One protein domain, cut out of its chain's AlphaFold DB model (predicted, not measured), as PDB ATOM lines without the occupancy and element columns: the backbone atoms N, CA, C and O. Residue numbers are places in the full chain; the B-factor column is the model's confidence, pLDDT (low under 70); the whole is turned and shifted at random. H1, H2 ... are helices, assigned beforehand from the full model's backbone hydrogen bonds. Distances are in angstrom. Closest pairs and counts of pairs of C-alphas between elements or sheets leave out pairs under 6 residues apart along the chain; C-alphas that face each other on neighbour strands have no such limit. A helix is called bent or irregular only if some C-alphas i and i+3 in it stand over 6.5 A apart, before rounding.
ATOM      1  N   TRP A  20     382.539 348.574 352.763       96.88
ATOM      2  CA  TRP A  20     381.181 348.954 352.391       96.88
ATOM      3  C   TRP A  20     381.196 350.310 351.677       96.88
ATOM      4  O   TRP A  20     381.583 351.323 352.260       96.88
ATOM      5  N   ASP A  21     380.747 350.346 350.426       96.94
ATOM      6  CA  ASP A  21     380.504 351.577 349.677       96.94
ATOM      7  C   ASP A  21     379.196 352.245 350.139       96.94
ATOM      8  O   ASP A  21     378.162 352.214 349.463       96.94
ATOM      9  N   LEU A  22     379.247 352.844 351.333       97.06
ATOM     10  CA  LEU A  22     378.111 353.527 351.955       97.06
ATOM     11  C   LEU A  22     377.526 354.626 351.064       97.06
ATOM     12  O   LEU A  22     376.321 354.851 351.095       97.06
ATOM     13  N   ALA A  23     378.350 355.290 350.251       96.88
ATOM     14  CA  ALA A  23     377.896 356.381 349.401       96.88
ATOM     15  C   ALA A  23     376.988 355.932 348.253       96.88
ATOM     16  O   ALA A  23     376.246 356.755 347.718       96.88
ATOM     17  N   LYS A  24     377.042 354.650 347.872       96.12
ATOM     18  CA  LYS A  24     376.131 354.056 346.884       96.12
ATOM     19  C   LYS A  24     374.864 353.481 347.503       96.12
ATOM     20  O   LYS A  24     373.835 353.448 346.836       96.12
ATOM     21  N   ASP A  25     374.930 353.020 348.750       96.06
ATOM     22  CA  ASP A  25     373.782 352.389 349.405       96.06
ATOM     23  C   ASP A  25     372.947 353.365 350.242       96.06
ATOM     24  O   ASP A  25     371.739 353.162 350.370       96.06
ATOM     25  N   ILE A  26     373.549 354.428 350.778       95.62
ATOM     26  CA  ILE A  26     372.871 355.511 351.503       95.62
ATOM     27  C   ILE A  26     372.693 356.684 350.541       95.62
ATOM     28  O   ILE A  26     373.478 357.631 350.519       95.62
ATOM     29  N   ASP A  27     371.664 356.580 349.707       94.19
ATOM     30  CA  ASP A  27     371.410 357.484 348.582       94.19
ATOM     31  C   ASP A  27     370.056 358.208 348.657       94.19
ATOM     32  O   ASP A  27     369.664 358.907 347.726       94.19
ATOM     33  N   SER A  28     369.337 358.072 349.773       94.88
ATOM     34  CA  SER A  28     368.088 358.791 350.036       94.88
ATOM     35  C   SER A  28     367.963 359.170 351.510       94.88
ATOM     36  O   SER A  28     368.563 358.536 352.379       94.88
ATOM     37  N   ILE A  29     367.158 360.198 351.790       94.69
ATOM     38  CA  ILE A  29     366.975 360.745 353.143       94.69
ATOM     39  C   ILE A  29     366.427 359.692 354.125       94.69
ATOM     40  O   ILE A  29     367.058 359.508 355.162       94.69
ATOM     41  N   PRO A  30     365.379 358.901 353.804       94.38
ATOM     42  CA  PRO A  30     364.881 357.883 354.738       94.38
ATOM     43  C   PRO A  30     365.926 356.810 355.088       94.38
ATOM     44  O   PRO A  30     365.967 356.293 356.207       94.38
ATOM     45  N   VAL A  31     366.802 356.470 354.133       93.75
ATOM     46  CA  VAL A  31     367.907 355.529 354.367       93.75
ATOM     47  C   VAL A  31     368.979 356.167 355.255       93.75
ATOM     48  O   VAL A  31     369.503 355.494 356.139       93.75
ATOM     49  N   ALA A  32     369.279 357.455 355.069       95.69
ATOM     50  CA  ALA A  32     370.214 358.195 355.915       95.69
ATOM     51  C   ALA A  32     369.724 358.329 357.365       95.69
ATOM     52  O   ALA A  32     370.509 358.130 358.291       95.69
ATOM     53  N   GLU A  33     368.435 358.613 357.566       94.12
ATOM     54  CA  GLU A  33     367.809 358.664 358.892       94.12
ATOM     55  C   GLU A  33     367.900 357.308 359.591       94.12
ATOM     56  O   GLU A  33     368.427 357.216 360.700       94.12
ATOM     57  N   THR A  34     367.499 356.238 358.898       92.06
ATOM     58  CA  THR A  34     367.607 354.870 359.424       92.06
ATOM     59  C   THR A  34     369.055 354.530 359.793       92.06
ATOM     60  O   THR A  34     369.338 354.007 360.873       92.06
ATOM     61  N   PHE A  35     370.008 354.861 358.918       94.44
ATOM     62  CA  PHE A  35     371.426 354.631 359.178       94.44
ATOM     63  C   PHE A  35     371.911 355.379 360.427       94.44
ATOM     64  O   PHE A  35     372.645 354.814 361.241       94.44
ATOM     65  N   ALA A  36     371.474 356.628 360.617       94.56
ATOM     66  CA  ALA A  36     371.823 357.419 361.788       94.56
ATOM     67  C   ALA A  36     371.272 356.817 363.092       94.56
ATOM     68  O   ALA A  36     371.978 356.793 364.106       94.56
ATOM     69  N   GLU A  37     370.046 356.293 363.069       90.81
ATOM     70  CA  GLU A  37     369.418 355.650 364.227       90.81
ATOM     71  C   GLU A  37     370.162 354.400 364.696       90.81
ATOM     72  O   GLU A  37     370.341 354.210 365.904       90.81
ATOM     73  N   TYR A  38     370.626 353.571 363.761       88.75
ATOM     74  CA  TYR A  38     371.384 352.361 364.083       88.75
ATOM     75  C   TYR A  38     372.819 352.656 364.506       88.75
ATOM     76  O   TYR A  38     373.339 352.019 365.426       88.75
ATOM     77  N   LEU A  39     373.469 353.629 363.862       91.38
ATOM     78  CA  LEU A  39     374.839 353.988 364.211       91.38
ATOM     79  C   LEU A  39     374.915 354.606 365.616       91.38
ATOM     80  O   LEU A  39     375.885 354.368 366.343       91.38
ATOM     81  N   ILE A  40     373.878 355.354 366.012       91.06
ATOM     82  CA  ILE A  40     373.739 355.974 367.333       91.06
ATOM     83  C   ILE A  40     372.460 355.441 368.006       91.06
ATOM     84  O   ILE A  40     371.421 356.093 367.933       91.06
ATOM     85  N   PRO A  41     372.488 354.281 368.689       84.38
ATOM     86  CA  PRO A  41     371.300 353.717 369.341       84.38
ATOM     87  C   PRO A  41     370.819 354.577 370.526       84.38
ATOM     88  O   PRO A  41     371.648 355.148 371.248       84.38
ATOM     89  N   LYS A  42     369.492 354.637 370.744       81.31
ATOM     90  CA  LYS A  42     368.869 355.334 371.889       81.31
ATOM     91  C   LYS A  42     369.329 354.706 373.199       81.31
ATOM     92  O   LYS A  42     369.565 353.497 373.263       81.31
ATOM     93  N   SER A  43     369.414 355.504 374.257       72.31
ATOM     94  CA  SER A  43     369.678 354.970 375.589       72.31
ATOM     95  C   SER A  43     368.342 354.691 376.274       72.31
ATOM     96  O   SER A  43     367.511 355.575 376.444       72.31
ATOM     97  N   SER A  44     368.135 353.472 376.769       58.59
ATOM     98  CA  SER A  44     366.896 353.067 377.460       58.59
ATOM     99  C   SER A  44     366.641 353.771 378.806       58.59
ATOM    100  O   SER A  44     365.674 353.457 379.494       58.59
ATOM    101  N   ARG A  45     367.504 354.711 379.216       59.50
ATOM    102  CA  ARG A  45     367.484 355.383 380.530       59.50
ATOM    103  C   ARG A  45     367.419 356.912 380.447       59.50
ATOM    104  O   ARG A  45     367.733 357.586 381.426       59.50
ATOM    105  N   ALA A  46     367.065 357.473 379.297       57.75
ATOM    106  CA  ALA A  46     367.080 358.919 379.113       57.75
ATOM    107  C   ALA A  46     365.953 359.630 379.866       57.75
ATOM    108  O   ALA A  46     364.788 359.257 379.760       57.75
ATOM    109  N   SER A  47     366.290 360.718 380.555       58.09
ATOM    110  CA  SER A  47     365.313 361.621 381.173       58.09
ATOM    111  C   SER A  47     364.784 362.693 380.211       58.09
ATOM    112  O   SER A  47     363.757 363.303 380.497       58.09
ATOM    113  N   GLN A  48     365.461 362.940 379.079       66.56
ATOM    114  CA  GLN A  48     365.093 363.978 378.108       66.56
ATOM    115  C   GLN A  48     365.224 363.472 376.655       66.56
ATOM    116  O   GLN A  48     366.321 363.509 376.094       66.56
ATOM    117  N   PRO A  49     364.117 363.045 376.015       68.44
ATOM    118  CA  PRO A  49     364.138 362.401 374.694       68.44
ATOM    119  C   PRO A  49     364.806 363.227 373.582       68.44
ATOM    120  O   PRO A  49     365.535 362.683 372.761       68.44
ATOM    121  N   TYR A  50     364.619 364.552 373.577       72.25
ATOM    122  CA  TYR A  50     365.140 365.410 372.504       72.25
ATOM    123  C   TYR A  50     366.678 365.477 372.459       72.25
ATOM    124  O   TYR A  50     367.259 365.527 371.378       72.25
ATOM    125  N   PHE A  51     367.351 365.452 373.614       74.06
ATOM    126  CA  PHE A  51     368.819 365.495 373.659       74.06
ATOM    127  C   PHE A  51     369.457 364.198 373.153       74.06
ATOM    128  O   PHE A  51     370.586 364.231 372.668       74.06
ATOM    129  N   GLU A  52     368.743 363.073 373.228       78.81
ATOM    130  CA  GLU A  52     369.212 361.807 372.657       78.81
ATOM    131  C   GLU A  52     369.052 361.736 371.143       78.81
ATOM    132  O   GLU A  52     369.870 361.106 370.472       78.81
ATOM    133  N   ASP A  53     368.020 362.387 370.604       88.81
ATOM    134  CA  ASP A  53     367.760 362.384 369.166       88.81
ATOM    135  C   ASP A  53     368.639 363.402 368.418       88.81
ATOM    136  O   ASP A  53     368.975 363.189 367.254       88.81
ATOM    137  N   ALA A  54     369.110 364.462 369.082       93.62
ATOM    138  CA  ALA A  54     369.947 365.492 368.463       93.62
ATOM    139  C   ALA A  54     371.214 364.971 367.738       93.62
ATOM    140  O   ALA A  54     371.433 365.375 366.596       93.62
ATOM    141  N   PRO A  55     372.031 364.052 368.302       94.94
ATOM    142  CA  PRO A  55     373.133 363.415 367.574       94.94
ATOM    143  C   PRO A  55     372.726 362.779 366.239       94.94
ATOM    144  O   PRO A  55     373.471 362.866 365.264       94.94
ATOM    145  N   ARG A  56     371.550 362.140 366.196       95.38
ATOM    146  CA  ARG A  56     371.027 361.459 365.005       95.38
ATOM    147  C   ARG A  56     370.550 362.464 363.970       95.38
ATOM    148  O   ARG A  56     370.863 362.297 362.800       95.38
ATOM    149  N   LEU A  57     369.875 363.528 364.414       95.56
ATOM    150  CA  LEU A  57     369.444 364.627 363.549       95.56
ATOM    151  C   LEU A  57     370.640 365.306 362.872       95.56
ATOM    152  O   LEU A  57     370.629 365.496 361.659       95.56
ATOM    153  N   LEU A  58     371.707 365.602 363.626       97.44
ATOM    154  CA  LEU A  58     372.930 366.170 363.046       97.44
ATOM    155  C   LEU A  58     373.596 365.204 362.057       97.44
ATOM    156  O   LEU A  58     374.049 365.629 360.995       97.44
ATOM    157  N   LEU A  59     373.635 363.907 362.378       97.50
ATOM    158  CA  LEU A  59     374.205 362.889 361.495       97.50
ATOM    159  C   LEU A  59     373.411 362.755 360.186       97.50
ATOM    160  O   LEU A  59     374.012 362.711 359.113       97.50
ATOM    161  N   ALA A  60     372.079 362.725 360.270       97.50
ATOM    162  CA  ALA A  60     371.184 362.657 359.119       97.50
ATOM    163  C   ALA A  60     371.301 363.907 358.233       97.50
ATOM    164  O   ALA A  60     371.412 363.771 357.017       97.50
ATOM    165  N   ALA A  61     371.385 365.105 358.822       97.75
ATOM    166  CA  ALA A  61     371.577 366.348 358.071       97.75
ATOM    167  C   ALA A  61     372.919 366.375 357.313       97.75
ATOM    168  O   ALA A  61     372.983 366.788 356.158       97.75
ATOM    169  N   VAL A  62     374.007 365.882 357.920       98.31
ATOM    170  CA  VAL A  62     375.303 365.751 357.223       98.31
ATOM    171  C   VAL A  62     375.216 364.742 356.073       98.31
ATOM    172  O   VAL A  62     375.737 364.999 354.986       98.31
ATOM    173  N   LEU A  63     374.547 363.606 356.283       98.19
ATOM    174  CA  LEU A  63     374.323 362.611 355.232       98.19
ATOM    175  C   LEU A  63     373.459 363.158 354.093       98.19
ATOM    176  O   LEU A  63     373.738 362.869 352.933       98.19
ATOM    177  N   GLU A  64     372.456 363.981 354.389       97.94
ATOM    178  CA  GLU A  64     371.637 364.635 353.369       97.94
ATOM    179  C   GLU A  64     372.483 365.537 352.460       97.94
ATOM    180  O   GLU A  64     372.373 365.453 351.233       97.94
ATOM    181  N   VAL A  65     373.393 366.335 353.031       98.19
ATOM    182  CA  VAL A  65     374.362 367.105 352.237       98.19
ATOM    183  C   VAL A  65     375.181 366.174 351.351       98.19
ATOM    184  O   VAL A  65     375.372 366.458 350.168       98.19
ATOM    185  N   PHE A  66     375.661 365.054 351.894       98.00
ATOM    186  CA  PHE A  66     376.464 364.108 351.128       98.00
ATOM    187  C   PHE A  66     375.697 363.481 349.964       98.00
ATOM    188  O   PHE A  66     376.231 363.385 348.858       98.00
ATOM    189  N   ILE A  67     374.430 363.130 350.177       97.31
ATOM    190  CA  ILE A  67     373.538 362.609 349.140       97.31
ATOM    191  C   ILE A  67     373.320 363.653 348.039       97.31
ATOM    192  O   ILE A  67     373.395 363.327 346.857       97.31
ATOM    193  N   ARG A  68     373.068 364.915 348.403       96.38
ATOM    194  CA  ARG A  68     372.685 365.961 347.440       96.38
ATOM    195  C   ARG A  68     373.874 366.594 346.714       96.38
ATOM    196  O   ARG A  68     373.760 366.931 345.539       96.38
ATOM    197  N   VAL A  69     375.003 366.786 347.398       96.56
ATOM    198  CA  VAL A  69     376.137 367.595 346.909       96.56
ATOM    199  C   VAL A  69     377.308 366.730 346.435       96.56
ATOM    200  O   VAL A  69     377.994 367.072 345.464       96.56
ATOM    201  N   CYS A  70     377.548 365.582 347.070       95.12
ATOM    202  CA  CYS A  70     378.605 364.647 346.679       95.12
ATOM    203  C   CYS A  70     378.114 363.191 346.538       95.12
ATOM    204  O   CYS A  70     378.756 362.284 347.079       95.12
ATOM    205  N   PRO A  71     377.047 362.938 345.747       95.38
ATOM    206  CA  PRO A  71     376.493 361.596 345.575       95.38
ATOM    207  C   PRO A  71     377.572 360.617 345.105       95.38
ATOM    208  O   PRO A  71     378.323 360.915 344.172       95.38
ATOM    209  N   GLY A  72     377.681 359.469 345.779       94.31
ATOM    210  CA  GLY A  72     378.663 358.428 345.462       94.31
ATOM    211  C   GLY A  72     380.137 358.812 345.668       94.31
ATOM    212  O   GLY A  72     381.011 358.055 345.256       94.31
ATOM    213  N   ARG A  73     380.442 359.984 346.250       94.56
ATOM    214  CA  ARG A  73     381.811 360.530 346.359       94.56
ATOM    215  C   ARG A  73     382.246 360.831 347.793       94.56
ATOM    216  O   ARG A  73     383.156 361.636 347.995       94.56
ATOM    217  N   TRP A  74     381.605 360.208 348.776       96.56
ATOM    218  CA  TRP A  74     381.962 360.347 350.182       96.56
ATOM    219  C   TRP A  74     382.361 359.003 350.802       96.56
ATOM    220  O   TRP A  74     382.008 357.947 350.285       96.56
ATOM    221  N   THR A  75     383.118 359.022 351.901       97.12
ATOM    222  CA  THR A  75     383.526 357.795 352.612       97.12
ATOM    223  C   THR A  75     383.045 357.789 354.053       97.12
ATOM    224  O   THR A  75     382.811 358.841 354.659       97.12
ATOM    225  N   PHE A  76     382.950 356.598 354.654       97.44
ATOM    226  CA  PHE A  76     382.601 356.487 356.070       97.44
ATOM    227  C   PHE A  76     383.562 357.293 356.953       97.44
ATOM    228  O   PHE A  76     383.151 357.955 357.904       97.44
ATOM    229  N   ARG A  77     384.852 357.315 356.590       97.62
ATOM    230  CA  ARG A  77     385.871 358.108 357.281       97.62
ATOM    231  C   ARG A  77     385.560 359.600 357.227       97.62
ATOM    232  O   ARG A  77     385.674 360.266 358.253       97.62
ATOM    233  N   GLN A  78     385.159 360.126 356.072       97.38
ATOM    234  CA  GLN A  78     384.792 361.537 355.935       97.38
ATOM    235  C   GLN A  78     383.583 361.896 356.802       97.38
ATOM    236  O   GLN A  78     383.639 362.904 357.504       97.38
ATOM    237  N   LEU A  79     382.554 361.041 356.841       97.94
ATOM    238  CA  LEU A  79     381.410 361.209 357.740       97.94
ATOM    239  C   LEU A  79     381.861 361.304 359.202       97.94
ATOM    240  O   LEU A  79     381.565 362.283 359.886       97.94
ATOM    241  N   LEU A  80     382.650 360.329 359.670       97.69
ATOM    242  CA  LEU A  80     383.151 360.329 361.045       97.69
ATOM    243  C   LEU A  80     384.044 361.534 361.338       97.69
ATOM    244  O   LEU A  80     384.074 362.000 362.474       97.69
ATOM    245  N   LEU A  81     384.810 362.021 360.360       97.50
ATOM    246  CA  LEU A  81     385.612 363.225 360.522       97.50
ATOM    247  C   LEU A  81     384.708 364.441 360.698       97.50
ATOM    248  O   LEU A  81     384.887 365.134 361.693       97.50
ATOM    249  N   VAL A  82     383.747 364.688 359.806       98.00
ATOM    250  CA  VAL A  82     382.825 365.837 359.911       98.00
ATOM    251  C   VAL A  82     382.141 365.865 361.276       98.00
ATOM    252  O   VAL A  82     382.194 366.882 361.962       98.00
ATOM    253  N   MET A  83     381.642 364.718 361.737       97.94
ATOM    254  CA  MET A  83     380.924 364.584 363.010       97.94
ATOM    255  C   MET A  83     381.770 364.811 364.280       97.94
ATOM    256  O   MET A  83     381.254 364.726 365.389       97.94
ATOM    257  N   GLN A  84     383.073 365.088 364.161       96.31
ATOM    258  CA  GLN A  84     383.960 365.352 365.302       96.31
ATOM    259  C   GLN A  84     384.080 366.837 365.681       96.31
ATOM    260  O   GLN A  84     384.858 367.155 366.578       96.31
ATOM    261  N   SER A  85     383.384 367.758 365.011       97.12
ATOM    262  CA  SER A  85     383.356 369.177 365.401       97.12
ATOM    263  C   SER A  85     382.055 369.824 364.950       97.12
ATOM    264  O   SER A  85     381.595 369.573 363.838       97.12
ATOM    265  N   ILE A  86     381.481 370.657 365.819       97.06
ATOM    266  CA  ILE A  86     380.261 371.409 365.506       97.06
ATOM    267  C   ILE A  86     380.523 372.349 364.331       97.06
ATOM    268  O   ILE A  86     379.752 372.357 363.381       97.06
ATOM    269  N   GLU A  87     381.677 373.012 364.314       97.44
ATOM    270  CA  GLU A  87     382.069 373.920 363.237       97.44
ATOM    271  C   GLU A  87     382.130 373.199 361.883       97.44
ATOM    272  O   GLU A  87     381.693 373.733 360.867       97.44
ATOM    273  N   ARG A  88     382.641 371.959 361.844       98.25
ATOM    274  CA  ARG A  88     382.655 371.151 360.613       98.25
ATOM    275  C   ARG A  88     381.264 370.683 360.207       98.25
ATOM    276  O   ARG A  88     380.976 370.680 359.012       98.25
ATOM    277  N   ILE A  89     380.416 370.306 361.165       98.44
ATOM    278  CA  ILE A  89     379.010 369.973 360.899       98.44
ATOM    279  C   ILE A  89     378.313 371.181 360.262       98.44
ATOM    280  O   ILE A  89     377.723 371.034 359.198       98.44
ATOM    281  N   GLU A  90     378.450 372.376 360.837       98.12
ATOM    282  CA  GLU A  90     377.861 373.611 360.306       98.12
ATOM    283  C   GLU A  90     378.409 373.974 358.918       98.12
ATOM    284  O   GLU A  90     377.636 374.288 358.013       98.12
ATOM    285  N   GLN A  91     379.727 373.881 358.707       98.12
ATOM    286  CA  GLN A  91     380.358 374.161 357.408       98.12
ATOM    287  C   GLN A  91     379.873 373.230 356.293       98.12
ATOM    288  O   GLN A  91     379.744 373.657 355.142       98.12
ATOM    289  N   VAL A  92     379.643 371.953 356.615       98.12
ATOM    290  CA  VAL A  92     379.090 370.980 355.670       98.12
ATOM    291  C   VAL A  92     377.601 371.235 355.465       98.12
ATOM    292  O   VAL A  92     377.169 371.332 354.320       98.12
ATOM    293  N   ALA A  93     376.836 371.431 356.542       97.94
ATOM    294  CA  ALA A  93     375.409 371.734 356.487       97.94
ATOM    295  C   ALA A  93     375.117 372.971 355.628       97.94
ATOM    296  O   ALA A  93     374.218 372.931 354.801       97.94
ATOM    297  N   ALA A  94     375.953 374.011 355.696       97.88
ATOM    298  CA  ALA A  94     375.840 375.225 354.882       97.88
ATOM    299  C   ALA A  94     375.911 374.999 353.354       97.88
ATOM    300  O   ALA A  94     375.702 375.932 352.581       97.88
ATOM    301  N   LYS A  95     376.227 373.784 352.882       97.56
ATOM    302  CA  LYS A  95     376.180 373.423 351.454       97.56
ATOM    303  C   LYS A  95     374.775 373.053 350.966       97.56
ATOM    304  O   LYS A  95     374.592 372.913 349.759       97.56
ATOM    305  N   ASN A  96     373.802 372.913 351.864       96.00
ATOM    306  CA  ASN A  96     372.398 372.677 351.546       96.00
ATOM    307  C   ASN A  96     371.495 373.445 352.528       96.00
ATOM    308  O   ASN A  96     371.675 373.344 353.735       96.00
ATOM    309  N   GLN A  97     370.520 374.199 352.013       96.31
ATOM    310  CA  GLN A  97     369.676 375.064 352.846       96.31
ATOM    311  C   GLN A  97     368.869 374.275 353.891       96.31
ATOM    312  O   GLN A  97     368.910 374.625 355.067       96.31
ATOM    313  N   ASP A  98     368.210 373.185 353.487       94.94
ATOM    314  CA  ASP A  98     367.368 372.370 354.377       94.94
ATOM    315  C   ASP A  98     368.194 371.748 355.520       94.94
ATOM    316  O   ASP A  98     367.814 371.793 356.695       94.94
ATOM    317  N   SER A  99     369.380 371.219 355.193       96.25
ATOM    318  CA  SER A  99     370.307 370.661 356.179       96.25
ATOM    319  C   SER A  99     370.885 371.741 357.099       96.25
ATOM    320  O   SER A  99     371.041 371.498 358.295       96.25
ATOM    321  N   TYR A 100     371.182 372.936 356.578       97.50
ATOM    322  CA  TYR A 100     371.633 374.071 357.385       97.50
ATOM    323  C   TYR A 100     370.576 374.487 358.410       97.50
ATOM    324  O   TYR A 100     370.882 374.559 359.600       97.50
ATOM    325  N   GLU A 101     369.332 374.698 357.977       97.38
ATOM    326  CA  GLU A 101     368.219 375.060 358.861       97.38
ATOM    327  C   GLU A 101     367.979 373.991 359.932       97.38
ATOM    328  O   GLU A 101     367.828 374.315 361.111       97.38
ATOM    329  N   SER A 102     368.037 372.712 359.550       95.81
ATOM    330  CA  SER A 102     367.901 371.585 360.480       95.81
ATOM    331  C   SER A 102     369.007 371.564 361.539       95.81
ATOM    332  O   SER A 102     368.729 371.384 362.727       95.81
ATOM    333  N   VAL A 103     370.264 371.781 361.136       97.56
ATOM    334  CA  VAL A 103     371.399 371.854 362.067       97.56
ATOM    335  C   VAL A 103     371.262 373.053 363.003       97.56
ATOM    336  O   VAL A 103     371.398 372.877 364.214       97.56
ATOM    337  N   GLN A 104     370.942 374.242 362.484       97.69
ATOM    338  CA  GLN A 104     370.769 375.441 363.310       97.69
ATOM    339  C   GLN A 104     369.627 375.267 364.317       97.69
ATOM    340  O   GLN A 104     369.828 375.508 365.502       97.69
ATOM    341  N   ALA A 105     368.480 374.718 363.907       96.06
ATOM    342  CA  ALA A 105     367.364 374.452 364.814       96.06
ATOM    343  C   ALA A 105     367.751 373.521 365.982       96.06
ATOM    344  O   ALA A 105     367.325 373.734 367.122       96.06
ATOM    345  N   VAL A 106     368.573 372.496 365.724       96.06
ATOM    346  CA  VAL A 106     369.091 371.598 366.769       96.06
ATOM    347  C   VAL A 106     370.069 372.328 367.693       96.06
ATOM    348  O   VAL A 106     369.953 372.222 368.917       96.06
ATOM    349  N   LEU A 107     371.020 373.074 367.129       95.56
ATOM    350  CA  LEU A 107     372.040 373.793 367.893       95.56
ATOM    351  C   LEU A 107     371.441 374.922 368.739       95.56
ATOM    352  O   LEU A 107     371.825 375.057 369.904       95.56
ATOM    353  N   ASP A 108     370.477 375.670 368.212       95.06
ATOM    354  CA  ASP A 108     369.768 376.739 368.918       95.06
ATOM    355  C   ASP A 108     368.977 376.191 370.103       95.06
ATOM    356  O   ASP A 108     369.047 376.725 371.213       95.06
ATOM    357  N   LYS A 109     368.269 375.073 369.901       93.56
ATOM    358  CA  LYS A 109     367.470 374.446 370.956       93.56
ATOM    359  C   LYS A 109     368.324 373.858 372.080       93.56
ATOM    360  O   LYS A 109     367.905 373.876 373.236       93.56
ATOM    361  N   ILE A 110     369.507 373.336 371.761       91.50
ATOM    362  CA  ILE A 110     370.475 372.862 372.764       91.50
ATOM    363  C   ILE A 110     371.164 374.039 373.466       91.50
ATOM    364  O   ILE A 110     371.480 373.963 374.657       91.50
ATOM    365  N   GLY A 111     371.383 375.126 372.731       92.88
ATOM    366  CA  GLY A 111     372.059 376.329 373.182       92.88
ATOM    367  C   GLY A 111     373.585 376.166 373.312       92.88
ATOM    368  O   GLY A 111     374.096 375.056 373.493       92.88
ATOM    369  N   PRO A 112     374.348 377.277 373.317       91.19
ATOM    370  CA  PRO A 112     375.816 377.246 373.254       91.19
ATOM    371  C   PRO A 112     376.492 376.464 374.389       91.19
ATOM    372  O   PRO A 112     377.515 375.813 374.195       91.19
ATOM    373  N   ARG A 113     375.907 376.484 375.596       89.88
ATOM    374  CA  ARG A 113     376.442 375.747 376.759       89.88
ATOM    375  C   ARG A 113     376.282 374.228 376.624       89.88
ATOM    376  O   ARG A 113     376.994 373.489 377.295       89.88
ATOM    377  N   GLY A 114     375.350 373.763 375.788       90.81
ATOM    378  CA  GLY A 114     375.065 372.344 375.572       90.81
ATOM    379  C   GLY A 114     375.836 371.720 374.403       90.81
ATOM    380  O   GLY A 114     375.965 370.496 374.356       90.81
ATOM    381  N   HIS A 115     376.395 372.528 373.494       93.38
ATOM    382  CA  HIS A 115     377.106 372.050 372.298       93.38
ATOM    383  C   HIS A 115     378.272 371.112 372.631       93.38
ATOM    384  O   HIS A 115     378.438 370.080 371.985       93.38
ATOM    385  N   GLY A 116     379.036 371.410 373.687       92.69
ATOM    386  CA  GLY A 116     380.136 370.547 374.137       92.69
ATOM    387  C   GLY A 116     379.668 369.163 374.606       92.69
ATOM    388  O   GLY A 116     380.286 368.153 374.270       92.69
ATOM    389  N   ASN A 117     378.541 369.092 375.323       92.19
ATOM    390  CA  ASN A 117     377.958 367.824 375.777       92.19
ATOM    391  C   ASN A 117     377.389 367.011 374.605       92.19
ATOM    392  O   ASN A 117     377.583 365.792 374.543       92.19
ATOM    393  N   LEU A 118     376.733 367.684 373.656       93.62
ATOM    394  CA  LEU A 118     376.263 367.073 372.414       93.62
ATOM    395  C   LEU A 118     377.429 366.466 371.624       93.62
ATOM    396  O   LEU A 118     377.389 365.288 371.265       93.62
ATOM    397  N   LEU A 119     378.499 367.240 371.416       95.12
ATOM    398  CA  LEU A 119     379.679 366.785 370.691       95.12
ATOM    399  C   LEU A 119     380.370 365.617 371.404       95.12
ATOM    400  O   LEU A 119     380.733 364.637 370.760       95.12
ATOM    401  N   SER A 120     380.509 365.681 372.732       93.81
ATOM    402  CA  SER A 120     381.052 364.580 373.536       93.81
ATOM    403  C   SER A 120     380.253 363.287 373.337       93.81
ATOM    404  O   SER A 120     380.830 362.211 373.158       93.81
ATOM    405  N   THR A 121     378.924 363.397 373.272       92.81
ATOM    406  CA  THR A 121     378.026 362.262 373.023       92.81
ATOM    407  C   THR A 121     378.239 361.681 371.625       92.81
ATOM    408  O   THR A 121     378.466 360.478 371.498       92.81
ATOM    409  N   ILE A 122     378.250 362.525 370.586       94.81
ATOM    410  CA  ILE A 122     378.512 362.112 369.196       94.81
ATOM    411  C   ILE A 122     379.871 361.413 369.096       94.81
ATOM    412  O   ILE A 122     379.961 360.282 368.620       94.81
ATOM    413  N   VAL A 123     380.935 362.050 369.594       94.88
ATOM    414  CA  VAL A 123     382.295 361.508 369.533       94.88
ATOM    415  C   VAL A 123     382.392 360.185 370.286       94.88
ATOM    416  O   VAL A 123     383.002 359.254 369.769       94.88
ATOM    417  N   SER A 124     381.779 360.064 371.466       93.69
ATOM    418  CA  SER A 124     381.772 358.824 372.249       93.69
ATOM    419  C   SER A 124     381.103 357.670 371.496       93.69
ATOM    420  O   SER A 124     381.674 356.584 371.401       93.69
ATOM    421  N   LYS A 125     379.936 357.917 370.887       93.31
ATOM    422  CA  LYS A 125     379.171 356.902 370.142       93.31
ATOM    423  C   LYS A 125     379.823 356.521 368.813       93.31
ATOM    424  O   LYS A 125     379.746 355.366 368.410       93.31
ATOM    425  N   LEU A 126     380.490 357.466 368.152       95.31
ATOM    426  CA  LEU A 126     381.124 357.246 366.851       95.31
ATOM    427  C   LEU A 126     382.583 356.771 366.935       95.31
ATOM    428  O   LEU A 126     383.108 356.215 365.969       95.31
ATOM    429  N   ARG A 127     383.259 356.962 368.078       94.75
ATOM    430  CA  ARG A 127     384.663 356.566 368.283       94.75
ATOM    431  C   ARG A 127     384.954 355.096 367.948       94.75
ATOM    432  O   ARG A 127     385.983 354.887 367.303       94.75
ATOM    433  N   PRO A 128     384.118 354.106 368.324       94.25
ATOM    434  CA  PRO A 128     384.392 352.698 368.024       94.25
ATOM    435  C   PRO A 128     384.544 352.404 366.523       94.25
ATOM    436  O   PRO A 128     385.330 351.548 366.131       94.25
ATOM    437  N   TYR A 129     383.882 353.182 365.663       96.31
ATOM    438  CA  TYR A 129     383.937 353.003 364.212       96.31
ATOM    439  C   TYR A 129     385.155 353.656 363.545       96.31
ATOM    440  O   TYR A 129     385.383 353.433 362.358       96.31
ATOM    441  N   LYS A 130     385.967 354.448 364.264       95.69
ATOM    442  CA  LYS A 130     387.110 355.171 363.669       95.69
ATOM    443  C   LYS A 130     388.116 354.236 363.002       95.69
ATOM    444  O   LYS A 130     388.572 354.530 361.900       95.69
ATOM    445  N   THR A 131     388.456 353.128 363.658       95.31
ATOM    446  CA  THR A 131     389.407 352.148 363.114       95.31
ATOM    447  C   THR A 131     388.816 351.433 361.905       95.31
ATOM    448  O   THR A 131     389.477 351.341 360.879       95.31
ATOM    449  N   ILE A 132     387.544 351.027 361.984       96.62
ATOM    450  CA  ILE A 132     386.816 350.395 360.874       96.62
ATOM    451  C   ILE A 132     386.803 351.310 359.646       96.62
ATOM    452  O   ILE A 132     387.182 350.896 358.555       96.62
ATOM    453  N   ALA A 133     386.442 352.580 359.838       97.31
ATOM    454  CA  ALA A 133     386.425 353.568 358.771       97.31
ATOM    455  C   ALA A 133     387.817 353.799 358.169       97.31
ATOM    456  O   ALA A 133     387.927 353.982 356.964       97.31
ATOM    457  N   ALA A 134     388.881 353.774 358.980       96.19
ATOM    458  CA  ALA A 134     390.249 353.887 358.484       96.19
ATOM    459  C   ALA A 134     390.679 352.668 357.653       96.19
ATOM    460  O   ALA A 134     391.304 352.854 356.611       96.19
ATOM    461  N   CYS A 135     390.324 351.455 358.082       95.88
ATOM    462  CA  CYS A 135     390.573 350.228 357.325       95.88
ATOM    463  C   CYS A 135     389.833 350.238 355.982       95.88
ATOM    464  O   CYS A 135     390.426 349.929 354.955       95.88
ATOM    465  N   TRP A 136     388.563 350.649 355.972       96.56
ATOM    466  CA  TRP A 136     387.769 350.743 354.747       96.56
ATOM    467  C   TRP A 136     388.265 351.814 353.772       96.56
ATOM    468  O   TRP A 136     388.256 351.576 352.570       96.56
ATOM    469  N   ASP A 137     388.739 352.958 354.264       95.31
ATOM    470  CA  ASP A 137     389.302 354.027 353.422       95.31
ATOM    471  C   ASP A 137     390.588 353.580 352.696       95.31
ATOM    472  O   ASP A 137     390.896 354.073 351.615       95.31
ATOM    473  N   GLY A 138     391.326 352.625 353.278       93.06
ATOM    474  CA  GLY A 138     392.519 352.009 352.686       93.06
ATOM    475  C   GLY A 138     392.275 350.673 351.975       93.06
ATOM    476  O   GLY A 138     393.241 350.045 351.536       93.06
ATOM    477  N   ALA A 139     391.029 350.201 351.888       94.69
ATOM    478  CA  ALA A 139     390.716 348.920 351.264       94.69
ATOM    479  C   ALA A 139     390.932 348.977 349.743       94.69
ATOM    480  O   ALA A 139     390.628 349.969 349.085       94.69
TER     481      ALA A 139
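What this domain is: This is residues 20 to 139 of the 304 residues of the protein "TrwB_AAD_bind domain-containing protein" of Lacipirellula parvula (UniProt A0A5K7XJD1). One long helix, H3, runs through the middle of a compact helical body, with H2 crossing it on one side, H6 running beside it on the opposite side, and H5 and H7 covering a third side. H8 packs on H4 away from H3, the little H1 lies near one end of H3, and residues 44 to 49, of which 49 belongs to H3, stick out near the other end. The printed part has 120 residues with eight named helices, H1 to H8 in chain order, and no named strand; the class is all helix. The whole is compact, with a radius of gyration of the C-alphas of 13.6 A and spans of 40 by 30 by 24 A.

Where its parts are: H3, residues 49 to 69, is the longest helix, 30.7 A from C-alpha 49 at (364.138, 362.401, 374.694) to C-alpha 69 at (376.137, 367.595, 346.909). It has a kink of 29 degrees near residue 56 and is only just irregular, with C-alphas 52 and 55 6.6 A apart. Before it come H1, residues 22 to 25, 5.2 A, and H2, residues 29 to 39, 15.2 A. After it come H4, residues 76 to 82, 10.1 A; H5, residues 86 to 93, 10.2 A; H6, residues 97 to 110, 20.1 A; H7, residues 115 to 126, 16.3 A; and H8, residues 129 to 137, 12.1 A, ending at C-alpha 137 (389.302, 354.027, 353.422).

How they stand to each other: H3 is the hub, touching five helices. H2 touches it at a steep tilt of 49 degrees, opposite ways, the closest C-alphas being Ala 36 and Arg 56, 5.2 A apart. H6 touches it at a shallow tilt of 20 degrees, opposite ways, with C-alphas 61 and 99 closest at 4.9 A. H5 touches residues 58 to 65 of H3 at a steep tilt of 44 degrees, the same way; C-alphas 62 and 93 are closest, 6.0 A. Residues 118 to 122 of H7 touch residues 51 to 55 of H3, closest at C-alphas 55 and 122, 5.8 A. H3 and H4 only just touch, with 3 pairs of C-alphas within 8 A, the closest those of Val 62 and Leu 79, 7.6 A. H5 and H6 form a helical hairpin at 25 degrees, with C-alphas 93 and 100 closest at 4.5 A. H8 touches H4, closest at C-alphas 77 and 133, 4.8 A, and is apart from H3. H1 is close to but not clearly touching H3, with C-alphas 23 and 67 closest at 7.6 A. Every O i to N i+4 pair is within hydrogen-bond range in H2, H4, H5, H6, H7 and H8, and 15 of 17 are in H3; H1 is too short for such a pair.

The domain as a whole: The C-alphas farthest apart, those of Ser 47 and Ala 139, are 41.2 A apart. The printed part has no cut and no long link. The mean pLDDT of the printed part is 92.9, and residues 44 to 49 are under 70.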